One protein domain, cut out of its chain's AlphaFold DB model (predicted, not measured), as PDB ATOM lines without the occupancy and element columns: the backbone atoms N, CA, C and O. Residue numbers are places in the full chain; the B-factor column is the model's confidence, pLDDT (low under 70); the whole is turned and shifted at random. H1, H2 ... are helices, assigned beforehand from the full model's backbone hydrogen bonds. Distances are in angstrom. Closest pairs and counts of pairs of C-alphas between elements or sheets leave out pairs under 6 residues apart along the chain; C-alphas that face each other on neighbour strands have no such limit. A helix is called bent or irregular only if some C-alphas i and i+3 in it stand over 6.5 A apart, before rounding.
ATOM      1  N   LEU A 180     -10.687  54.187 -39.099       68.69
ATOM      2  CA  LEU A 180      -9.623  53.244 -39.444       68.69
ATOM      3  C   LEU A 180      -9.950  52.593 -40.791       68.69
ATOM      4  O   LEU A 180     -11.025  52.023 -40.971       68.69
ATOM      5  N   LYS A 181      -9.016  52.647 -41.745       71.44
ATOM      6  CA  LYS A 181      -9.190  51.977 -43.041       71.44
ATOM      7  C   LYS A 181      -8.924  50.485 -42.871       71.44
ATOM      8  O   LYS A 181      -7.775  50.072 -42.690       71.44
ATOM      9  N   THR A 182      -9.980  49.675 -42.924       74.25
ATOM     10  CA  THR A 182      -9.912  48.217 -42.743       74.25
ATOM     11  C   THR A 182     -10.701  47.483 -43.817       74.25
ATOM     12  O   THR A 182     -11.789  47.918 -44.173       74.25
ATOM     13  N   LEU A 183     -10.184  46.346 -44.293       71.88
ATOM     14  CA  LEU A 183     -10.871  45.511 -45.290       71.88
ATOM     15  C   LEU A 183     -12.078  44.758 -44.707       71.88
ATOM     16  O   LEU A 183     -13.026  44.461 -45.420       71.88
ATOM     17  N   LEU A 184     -12.021  44.414 -43.418       80.81
ATOM     18  CA  LEU A 184     -13.041  43.647 -42.704       80.81
ATOM     19  C   LEU A 184     -13.363  44.324 -41.363       80.81
ATOM     20  O   LEU A 184     -12.488  44.993 -40.805       80.81
ATOM     21  N   PRO A 185     -14.573  44.116 -40.806       84.00
ATOM     22  CA  PRO A 185     -14.955  44.683 -39.518       84.00
ATOM     23  C   PRO A 185     -14.027  44.200 -38.395       84.00
ATOM     24  O   PRO A 185     -13.849  42.997 -38.159       84.00
ATOM     25  N   LEU A 186     -13.442  45.167 -37.690       89.50
ATOM     26  CA  LEU A 186     -12.557  44.949 -36.550       89.50
ATOM     27  C   LEU A 186     -13.355  44.548 -35.304       89.50
ATOM     28  O   LEU A 186     -14.470  45.013 -35.086       89.50
ATOM     29  N   SER A 187     -12.754  43.727 -34.440       90.25
ATOM     30  CA  SER A 187     -13.295  43.532 -33.089       90.25
ATOM     31  C   SER A 187     -13.009  44.763 -32.208       90.25
ATOM     32  O   SER A 187     -11.977  45.419 -32.407       90.25
ATOM     33  N   PRO A 188     -13.849  45.067 -31.197       93.38
ATOM     34  CA  PRO A 188     -13.648  46.224 -30.318       93.38
ATOM     35  C   PRO A 188     -12.271  46.247 -29.638       93.38
ATOM     36  O   PRO A 188     -11.632  47.293 -29.547       93.38
ATOM     37  N   ALA A 189     -11.767  45.079 -29.228       92.88
ATOM     38  CA  ALA A 189     -10.447  44.949 -28.612       92.88
ATOM     39  C   ALA A 189      -9.306  45.310 -29.578       92.88
ATOM     40  O   ALA A 189      -8.352  45.979 -29.185       92.88
ATOM     41  N   VAL A 190      -9.401  44.884 -30.841       93.25
ATOM     42  CA  VAL A 190      -8.398  45.194 -31.870       93.25
ATOM     43  C   VAL A 190      -8.438  46.681 -32.221       93.25
ATOM     44  O   VAL A 190      -7.385  47.308 -32.277       93.25
ATOM     45  N   SER A 191      -9.634  47.259 -32.379       92.69
ATOM     46  CA  SER A 191      -9.814  48.700 -32.607       92.69
ATOM     47  C   SER A 191      -9.167  49.531 -31.492       92.69
ATOM     48  O   SER A 191      -8.369  50.427 -31.762       92.69
ATOM     49  N   ARG A 192      -9.406  49.159 -30.226       93.12
ATOM     50  CA  ARG A 192      -8.787  49.814 -29.068       93.12
ATOM     51  C   ARG A 192      -7.255  49.766 -29.114       93.12
ATOM     52  O   ARG A 192      -6.626  50.805 -28.955       93.12
ATOM     53  N   ILE A 193      -6.657  48.602 -29.372       91.94
ATOM     54  CA  ILE A 193      -5.189  48.449 -29.411       91.94
ATOM     55  C   ILE A 193      -4.574  49.230 -30.579       91.94
ATOM     56  O   ILE A 193      -3.533  49.859 -30.412       91.94
ATOM     57  N   LEU A 194      -5.202  49.220 -31.759       92.88
ATOM     58  CA  LEU A 194      -4.722  49.997 -32.907       92.88
ATOM     59  C   LEU A 194      -4.751  51.502 -32.620       92.88
ATOM     60  O   LEU A 194      -3.801  52.199 -32.973       92.88
ATOM     61  N   ASN A 195      -5.791  51.979 -31.929       92.12
ATOM     62  CA  ASN A 195      -5.894  53.371 -31.494       92.12
ATOM     63  C   ASN A 195      -4.824  53.726 -30.452       92.12
ATOM     64  O   ASN A 195      -4.168  54.755 -30.592       92.12
ATOM     65  N   GLU A 196      -4.600  52.865 -29.451       91.25
ATOM     66  CA  GLU A 196      -3.554  53.043 -28.428       91.25
ATOM     67  C   GLU A 196      -2.140  53.074 -29.038       91.25
ATOM     68  O   GLU A 196      -1.278  53.820 -28.575       91.25
ATOM     69  N   LEU A 197      -1.903  52.297 -30.101       89.00
ATOM     70  CA  LEU A 197      -0.629  52.247 -30.829       89.00
ATOM     71  C   LEU A 197      -0.534  53.272 -31.974       89.00
ATOM     72  O   LEU A 197       0.500  53.353 -32.638       89.00
ATOM     73  N   GLY A 198      -1.589  54.057 -32.220       86.06
ATOM     74  CA  GLY A 198      -1.610  55.122 -33.228       86.06
ATOM     75  C   GLY A 198      -1.600  54.646 -34.686       86.06
ATOM     76  O   GLY A 198      -1.165  55.387 -35.571       86.06
ATOM     77  N   VAL A 199      -2.063  53.425 -34.968       85.31
ATOM     78  CA  VAL A 199      -2.067  52.844 -36.320       85.31
ATOM     79  C   VAL A 199      -3.329  53.248 -37.073       85.31
ATOM     80  O   VAL A 199      -4.429  52.873 -36.686       85.31
ATOM     81  N   LYS A 200      -3.167  53.962 -38.191       80.19
ATOM     82  CA  LYS A 200      -4.289  54.438 -39.026       80.19
ATOM     83  C   LYS A 200      -4.704  53.456 -40.128       80.19
ATOM     84  O   LYS A 200      -5.865  53.438 -40.534       80.19
ATOM     85  N   ASP A 201      -3.769  52.612 -40.570       83.50
ATOM     86  CA  ASP A 201      -3.979  51.643 -41.650       83.50
ATOM     87  C   ASP A 201      -3.871  50.211 -41.111       83.50
ATOM     88  O   ASP A 201      -2.769  49.682 -40.942       83.50
ATOM     89  N   ALA A 202      -5.005  49.549 -40.868       84.25
ATOM     90  CA  ALA A 202      -5.005  48.158 -40.402       84.25
ATOM     91  C   ALA A 202      -4.765  47.141 -41.536       84.25
ATOM     92  O   ALA A 202      -4.563  45.960 -41.276       84.25
ATOM     93  N   THR A 203      -4.770  47.584 -42.797       86.31
ATOM     94  CA  THR A 203      -4.586  46.732 -43.987       86.31
ATOM     95  C   THR A 203      -3.175  46.164 -44.131       86.31
ATOM     96  O   THR A 203      -2.981  45.175 -44.830       86.31
ATOM     97  N   LYS A 204      -2.187  46.766 -43.459       87.56
ATOM     98  CA  LYS A 204      -0.782  46.326 -43.475       87.56
ATOM     99  C   LYS A 204      -0.540  45.083 -42.614       87.56
ATOM    100  O   LYS A 204       0.483  44.426 -42.776       87.56
ATOM    101  N   ILE A 205      -1.465  44.759 -41.710       88.81
ATOM    102  CA  ILE A 205      -1.338  43.628 -40.793       88.81
ATOM    103  C   ILE A 205      -2.151  42.458 -41.350       88.81
ATOM    104  O   ILE A 205      -3.359  42.564 -41.560       88.81
ATOM    105  N   LYS A 206      -1.484  41.326 -41.587       90.00
ATOM    106  CA  LYS A 206      -2.142  40.099 -42.043       90.00
ATOM    107  C   LYS A 206      -2.943  39.490 -40.890       90.00
ATOM    108  O   LYS A 206      -2.358  39.058 -39.904       90.00
ATOM    109  N   GLY A 207      -4.267  39.443 -41.027       90.31
ATOM    110  CA  GLY A 207      -5.146  38.785 -40.064       90.31
ATOM    111  C   GLY A 207      -5.171  37.268 -40.246       90.31
ATOM    112  O   GLY A 207      -5.351  36.786 -41.366       90.31
ATOM    113  N   THR A 208      -5.021  36.509 -39.160       90.25
ATOM    114  CA  THR A 208      -5.138  35.039 -39.158       90.25
ATOM    115  C   THR A 208      -6.510  34.550 -38.691       90.25
ATOM    116  O   THR A 208      -6.723  33.348 -38.550       90.25
ATOM    117  N   GLY A 209      -7.446  35.458 -38.412       88.50
ATOM    118  CA  GLY A 209      -8.801  35.124 -37.988       88.50
ATOM    119  C   GLY A 209      -9.685  34.626 -39.132       88.50
ATOM    120  O   GLY A 209      -9.323  34.671 -40.309       88.50
ATOM    121  N   LEU A 210     -10.893  34.182 -38.781       87.38
ATOM    122  CA  LEU A 210     -11.879  33.678 -39.738       87.38
ATOM    123  C   LEU A 210     -12.113  34.691 -40.875       87.38
ATOM    124  O   LEU A 210     -12.419  35.856 -40.611       87.38
ATOM    125  N   ARG A 211     -11.968  34.234 -42.128       87.00
ATOM    126  CA  ARG A 211     -12.026  35.056 -43.357       87.00
ATOM    127  C   ARG A 211     -10.938  36.143 -43.456       87.00
ATOM    128  O   ARG A 211     -11.163  37.177 -44.071       87.00
ATOM    129  N   GLY A 212      -9.767  35.936 -42.851       88.38
ATOM    130  CA  GLY A 212      -8.673  36.920 -42.861       88.38
ATOM    131  C   GLY A 212      -8.908  38.101 -41.914       88.38
ATOM    132  O   GLY A 212      -8.293  39.157 -42.059       88.38
ATOM    133  N   ARG A 213      -9.816  37.943 -40.941       91.81
ATOM    134  CA  ARG A 213     -10.096  38.953 -39.917       91.81
ATOM    135  C   ARG A 213      -8.869  39.173 -39.034       91.81
ATOM    136  O   ARG A 213      -8.223  38.221 -38.604       91.81
ATOM    137  N   LEU A 214      -8.597  40.429 -38.703       92.50
ATOM    138  CA  LEU A 214      -7.504  40.800 -37.813       92.50
ATOM    139  C   LEU A 214      -7.821  40.426 -36.356       92.50
ATOM    140  O   LEU A 214      -8.844  40.855 -35.812       92.50
ATOM    141  N   THR A 215      -6.956  39.631 -35.722       92.75
ATOM    142  CA  THR A 215      -7.108  39.218 -34.319       92.75
ATOM    143  C   THR A 215      -6.236  40.053 -33.380       92.75
ATOM    144  O   THR A 215      -5.307  40.744 -33.799       92.75
ATOM    145  N   LYS A 216      -6.518  39.987 -32.070       92.31
ATOM    146  CA  LYS A 216      -5.691  40.642 -31.041       92.31
ATOM    147  C   LYS A 216      -4.239  40.159 -31.103       92.31
ATOM    148  O   LYS A 216      -3.327  40.969 -30.954       92.31
ATOM    149  N   GLY A 217      -4.037  38.863 -31.326       91.88
ATOM    150  CA  GLY A 217      -2.710  38.272 -31.439       91.88
ATOM    151  C   GLY A 217      -1.924  38.833 -32.618       91.88
ATOM    152  O   GLY A 217      -0.786  39.231 -32.422       91.88
ATOM    153  N   ASP A 218      -2.548  38.966 -33.790       91.94
ATOM    154  CA  ASP A 218      -1.905  39.501 -35.004       91.94
ATOM    155  C   ASP A 218      -1.384  40.928 -34.825       91.94
ATOM    156  O   ASP A 218      -0.285  41.269 -35.263       91.94
ATOM    157  N   VAL A 219      -2.160  41.778 -34.149       92.56
ATOM    158  CA  VAL A 219      -1.709  43.140 -33.849       92.56
ATOM    159  C   VAL A 219      -0.539  43.098 -32.873       92.56
ATOM    160  O   VAL A 219       0.485  43.732 -33.106       92.56
ATOM    161  N   LEU A 220      -0.636  42.316 -31.799       91.38
ATOM    162  CA  LEU A 220       0.426  42.253 -30.794       91.38
ATOM    163  C   LEU A 220       1.727  41.634 -31.328       91.38
ATOM    164  O   LEU A 220       2.805  42.090 -30.942       91.38
ATOM    165  N   THR A 221       1.655  40.639 -32.213       91.00
ATOM    166  CA  THR A 221       2.837  40.042 -32.852       91.00
ATOM    167  C   THR A 221       3.497  41.002 -33.827       91.00
ATOM    168  O   THR A 221       4.723  41.115 -33.819       91.00
ATOM    169  N   HIS A 222       2.715  41.763 -34.598       89.44
ATOM    170  CA  HIS A 222       3.241  42.800 -35.484       89.44
ATOM    171  C   HIS A 222       4.058  43.851 -34.711       89.44
ATOM    172  O   HIS A 222       5.100  44.308 -35.177       89.44
ATOM    173  N   PHE A 223       3.638  44.177 -33.485       89.19
ATOM    174  CA  PHE A 223       4.359  45.081 -32.581       89.19
ATOM    175  C   PHE A 223       5.354  44.377 -31.642       89.19
ATOM    176  O   PHE A 223       5.823  44.992 -30.687       89.19
ATOM    177  N   LYS A 224       5.688  43.099 -31.894       86.38
ATOM    178  CA  LYS A 224       6.623  42.272 -31.098       86.38
ATOM    179  C   LYS A 224       6.308  42.226 -29.594       86.38
ATOM    180  O   LYS A 224       7.184  41.958 -28.778       86.38
ATOM    181  N   LYS A 225       5.048  42.467 -29.223       84.81
ATOM    182  CA  LYS A 225       4.546  42.393 -27.841       84.81
ATOM    183  C   LYS A 225       4.060  40.982 -27.488       84.81
ATOM    184  O   LYS A 225       3.872  40.675 -26.316       84.81
ATOM    185  N   ALA A 226       3.877  40.129 -28.499       82.69
ATOM    186  CA  ALA A 226       3.586  38.703 -28.375       82.69
ATOM    187  C   ALA A 226       4.463  37.882 -29.338       82.69
ATOM    188  O   ALA A 226       4.860  38.378 -30.391       82.69
ATOM    189  N   SER A 227       4.741  36.622 -28.982       79.12
ATOM    190  CA  SER A 227       5.596  35.723 -29.774       79.12
ATOM    191  C   SER A 227       4.859  35.003 -30.913       79.12
ATOM    192  O   SER A 227       5.492  34.649 -31.902       79.12
ATOM    193  N   SER A 228       3.550  34.757 -30.793       81.94
ATOM    194  CA  SER A 228       2.739  34.093 -31.824       81.94
ATOM    195  C   SER A 228       1.287  34.601 -31.794       81.94
ATOM    196  O   SER A 228       0.822  35.043 -30.740       81.94
ATOM    197  N   PRO A 229       0.556  34.573 -32.929       74.69
ATOM    198  CA  PRO A 229      -0.784  35.160 -33.020       74.69
ATOM    199  C   PRO A 229      -1.852  34.352 -32.265       74.69
ATOM    200  O   PRO A 229      -2.870  34.903 -31.859       74.69
ATOM    201  N   SER A 230      -1.608  33.062 -32.023       74.25
ATOM    202  CA  SER A 230      -2.521  32.174 -31.287       74.25
ATOM    203  C   SER A 230      -2.070  31.905 -29.839       74.25
ATOM    204  O   SER A 230      -2.824  31.366 -29.030       74.25
ATOM    205  N   GLY A 231      -0.846  32.302 -29.468       74.19
ATOM    206  CA  GLY A 231      -0.301  32.074 -28.128       74.19
ATOM    207  C   GLY A 231      -0.349  30.597 -27.710       74.19
ATOM    208  O   GLY A 231      -0.089  29.700 -28.508       74.19
ATOM    209  N   THR A 232      -0.717  30.342 -26.451       67.44
ATOM    210  CA  THR A 232      -0.807  28.998 -25.843       67.44
ATOM    211  C   THR A 232      -1.882  28.103 -26.475       67.44
ATOM    212  O   THR A 232      -1.829  26.886 -26.310       67.44
ATOM    213  N   ALA A 233      -2.835  28.669 -27.228       67.62
ATOM    214  CA  ALA A 233      -3.918  27.902 -27.842       67.62
ATOM    215  C   ALA A 233      -3.415  26.939 -28.933       67.62
ATOM    216  O   ALA A 233      -3.949  25.844 -29.065       67.62
ATOM    217  N   GLN A 234      -2.346  27.290 -29.661       70.56
ATOM    218  CA  GLN A 234      -1.713  26.381 -30.633       70.56
ATOM    219  C   GLN A 234      -1.215  25.089 -29.976       70.56
ATOM    220  O   GLN A 234      -1.514  24.002 -30.458       70.56
ATOM    221  N   LYS A 235      -0.551  25.203 -28.821       72.62
ATOM    222  CA  LYS A 235      -0.019  24.051 -28.082       72.62
ATOM    223  C   LYS A 235      -1.126  23.117 -27.577       72.62
ATOM    224  O   LYS A 235      -0.919  21.914 -27.482       72.62
ATOM    225  N   MET A 236      -2.298  23.665 -27.255       74.88
ATOM    226  CA  MET A 236      -3.463  22.874 -26.845       74.88
ATOM    227  C   MET A 236      -4.099  22.136 -28.025       74.88
ATOM    228  O   MET A 236      -4.474  20.980 -27.873       74.88
ATOM    229  N   ILE A 237      -4.182  22.774 -29.196       77.38
ATOM    230  CA  ILE A 237      -4.704  22.141 -30.418       77.38
ATOM    231  C   ILE A 237      -3.798  20.986 -30.854       77.38
ATOM    232  O   ILE A 237      -4.303  19.925 -31.203       77.38
ATOM    233  N   GLU A 238      -2.478  21.173 -30.804       79.69
ATOM    234  CA  GLU A 238      -1.506  20.116 -31.114       79.69
ATOM    235  C   GLU A 238      -1.617  18.949 -30.122       79.69
ATOM    236  O   GLU A 238      -1.731  17.800 -30.538       79.69
ATOM    237  N   ALA A 239      -1.708  19.234 -28.819       82.06
ATOM    238  CA  ALA A 239      -1.866  18.197 -27.800       82.06
ATOM    239  C   ALA A 239      -3.188  17.413 -27.925       82.06
ATOM    240  O   ALA A 239      -3.201  16.198 -27.736       82.06
ATOM    241  N   ASP A 240      -4.298  18.082 -28.250       82.25
ATOM    242  CA  ASP A 240      -5.602  17.433 -28.446       82.25
ATOM    243  C   ASP A 240      -5.641  16.647 -29.773       82.25
ATOM    244  O   ASP A 240      -6.213  15.560 -29.851       82.25
ATOM    245  N   ALA A 241      -4.960  17.132 -30.818       81.69
ATOM    246  CA  ALA A 241      -4.782  16.387 -32.064       81.69
ATOM    247  C   ALA A 241      -3.979  15.094 -31.846       81.69
ATOM    248  O   ALA A 241      -4.410  14.031 -32.303       81.69
ATOM    249  N   ASP A 242      -2.876  15.160 -31.097       85.25
ATOM    250  CA  ASP A 242      -2.061  13.993 -30.744       85.25
ATOM    251  C   ASP A 242      -2.835  13.008 -29.854       85.25
ATOM    252  O   ASP A 242      -2.799  11.795 -30.084       85.25
ATOM    253  N   ALA A 243      -3.615  13.510 -28.888       82.88
ATOM    254  CA  ALA A 243      -4.481  12.687 -28.046       82.88
ATOM    255  C   ALA A 243      -5.564  11.963 -28.866       82.88
ATOM    256  O   ALA A 243      -5.770  10.759 -28.701       82.88
ATOM    257  N   ARG A 244      -6.213  12.653 -29.813       81.38
ATOM    258  CA  ARG A 244      -7.209  12.049 -30.716       81.38
ATOM    259  C   ARG A 244      -6.594  11.034 -31.674       81.38
ATOM    260  O   ARG A 244      -7.245  10.042 -32.010       81.38
ATOM    261  N   LEU A 245      -5.358  11.249 -32.120       81.31
ATOM    262  CA  LEU A 245      -4.641  10.285 -32.952       81.31
ATOM    263  C   LEU A 245      -4.294   9.014 -32.156       81.31
ATOM    264  O   LEU A 245      -4.443   7.907 -32.677       81.31
ATOM    265  N   ALA A 246      -3.916   9.167 -30.882       81.38
ATOM    266  CA  ALA A 246      -3.656   8.062 -29.958       81.38
ATOM    267  C   ALA A 246      -4.928   7.288 -29.555       81.38
ATOM    268  O   ALA A 246      -4.884   6.076 -29.359       81.38
ATOM    269  N   GLU A 247      -6.077   7.956 -29.455       76.94
ATOM    270  CA  GLU A 247      -7.385   7.315 -29.251       76.94
ATOM    271  C   GLU A 247      -7.808   6.498 -30.486       76.94
ATOM    272  O   GLU A 247      -8.201   5.333 -30.372       76.94
ATOM    273  N   ARG A 248      -7.658   7.061 -31.697       71.88
ATOM    274  CA  ARG A 248      -7.987   6.359 -32.954       71.88
ATOM    275  C   ARG A 248      -7.116   5.124 -33.183       71.88
ATOM    276  O   ARG A 248      -7.623   4.127 -33.693       71.88
ATOM    277  N   SER A 249      -5.839   5.154 -32.801       75.00
ATOM    278  CA  SER A 249      -4.962   3.982 -32.922       75.00
ATOM    279  C   SER A 249      -5.315   2.866 -31.929       75.00
ATOM    280  O   SER A 249      -5.177   1.693 -32.273       75.00
TER     281      SER A 249
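This is residues 180 to 249 of the 335 residues of an uncharacterized protein of Puccinia graminis f. sp. tritici (UniProt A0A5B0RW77). One long helix, H3, sticks out as a free arm from a small head in which two short helices, H1 and H2, pack on each other, joined by one long loop, residues 197 to 215. The arm makes the length of the whole, while the head without it spans 26 by 25 by 18 A and is as tight as a compact globule. You will find 70 printed residues with three named helices, in the order H1, H2, H3, and no named strand; the class is all helix, though helices hold 34 of the 70 residues, under half. The whole is loose, with a radius of gyration of the C-alphas of 15.3 A, and spans 51 by 24 by 18 A.

Begin with H3, residues 232 to 249, which stands free over its whole length: no C-alpha 8 or more residues apart along the chain comes within 10 A of it. Go back along the chain to H2, residues 216 to 222, and you find it apart from H3. H1, residues 188 to 196, is apart from H3 as well. Look next at H1 and H2, which touch, with 6 pairs of C-alphas within 8 A. Their closest C-alphas are those of Val 190 and Lys 216, 5.4 A apart, and their centres are 10.9 A apart. They run the same way at a shallow tilt of 33 degrees, only just short of steep. Along the backbones of H1, H2 and H3, every O i to N i+4 pair is within hydrogen-bond range.

Find C-alpha 232 at (-0.807, 28.998, -25.843); from there H3 runs 26.3 A through 18 residues to C-alpha 249 at (-4.962, 3.982, -32.922), and y falls along the way. H1 begins at C-alpha 188 at (-13.648, 46.224, -30.318) and runs 12.3 A to C-alpha 196, Pro 188 to Glu 196. H2, from Lys 216 to His 222, measures 10.2 A from first to last C-alpha. None of the three helices is bent or irregular.

Read from Gly 198 to Ser 249 and you have the two C-alphas farthest apart, at 51.3 A; the first and last printed C-alphas, those of Leu 180 and Ser 249, are 49.9 A apart. The printed part has no cut. The link from H1 to H2 is long, residues 197 to 215, and the link from H2 to H3 is short but not tight, with 9 residues. The mean pLDDT of the printed part is 84.2. Look for values under 70 at residue 180 and at residues 232 to 233, which belong to H3; the mean pLDDT of H3 is 77, against 93 for H1 and 92 for H2.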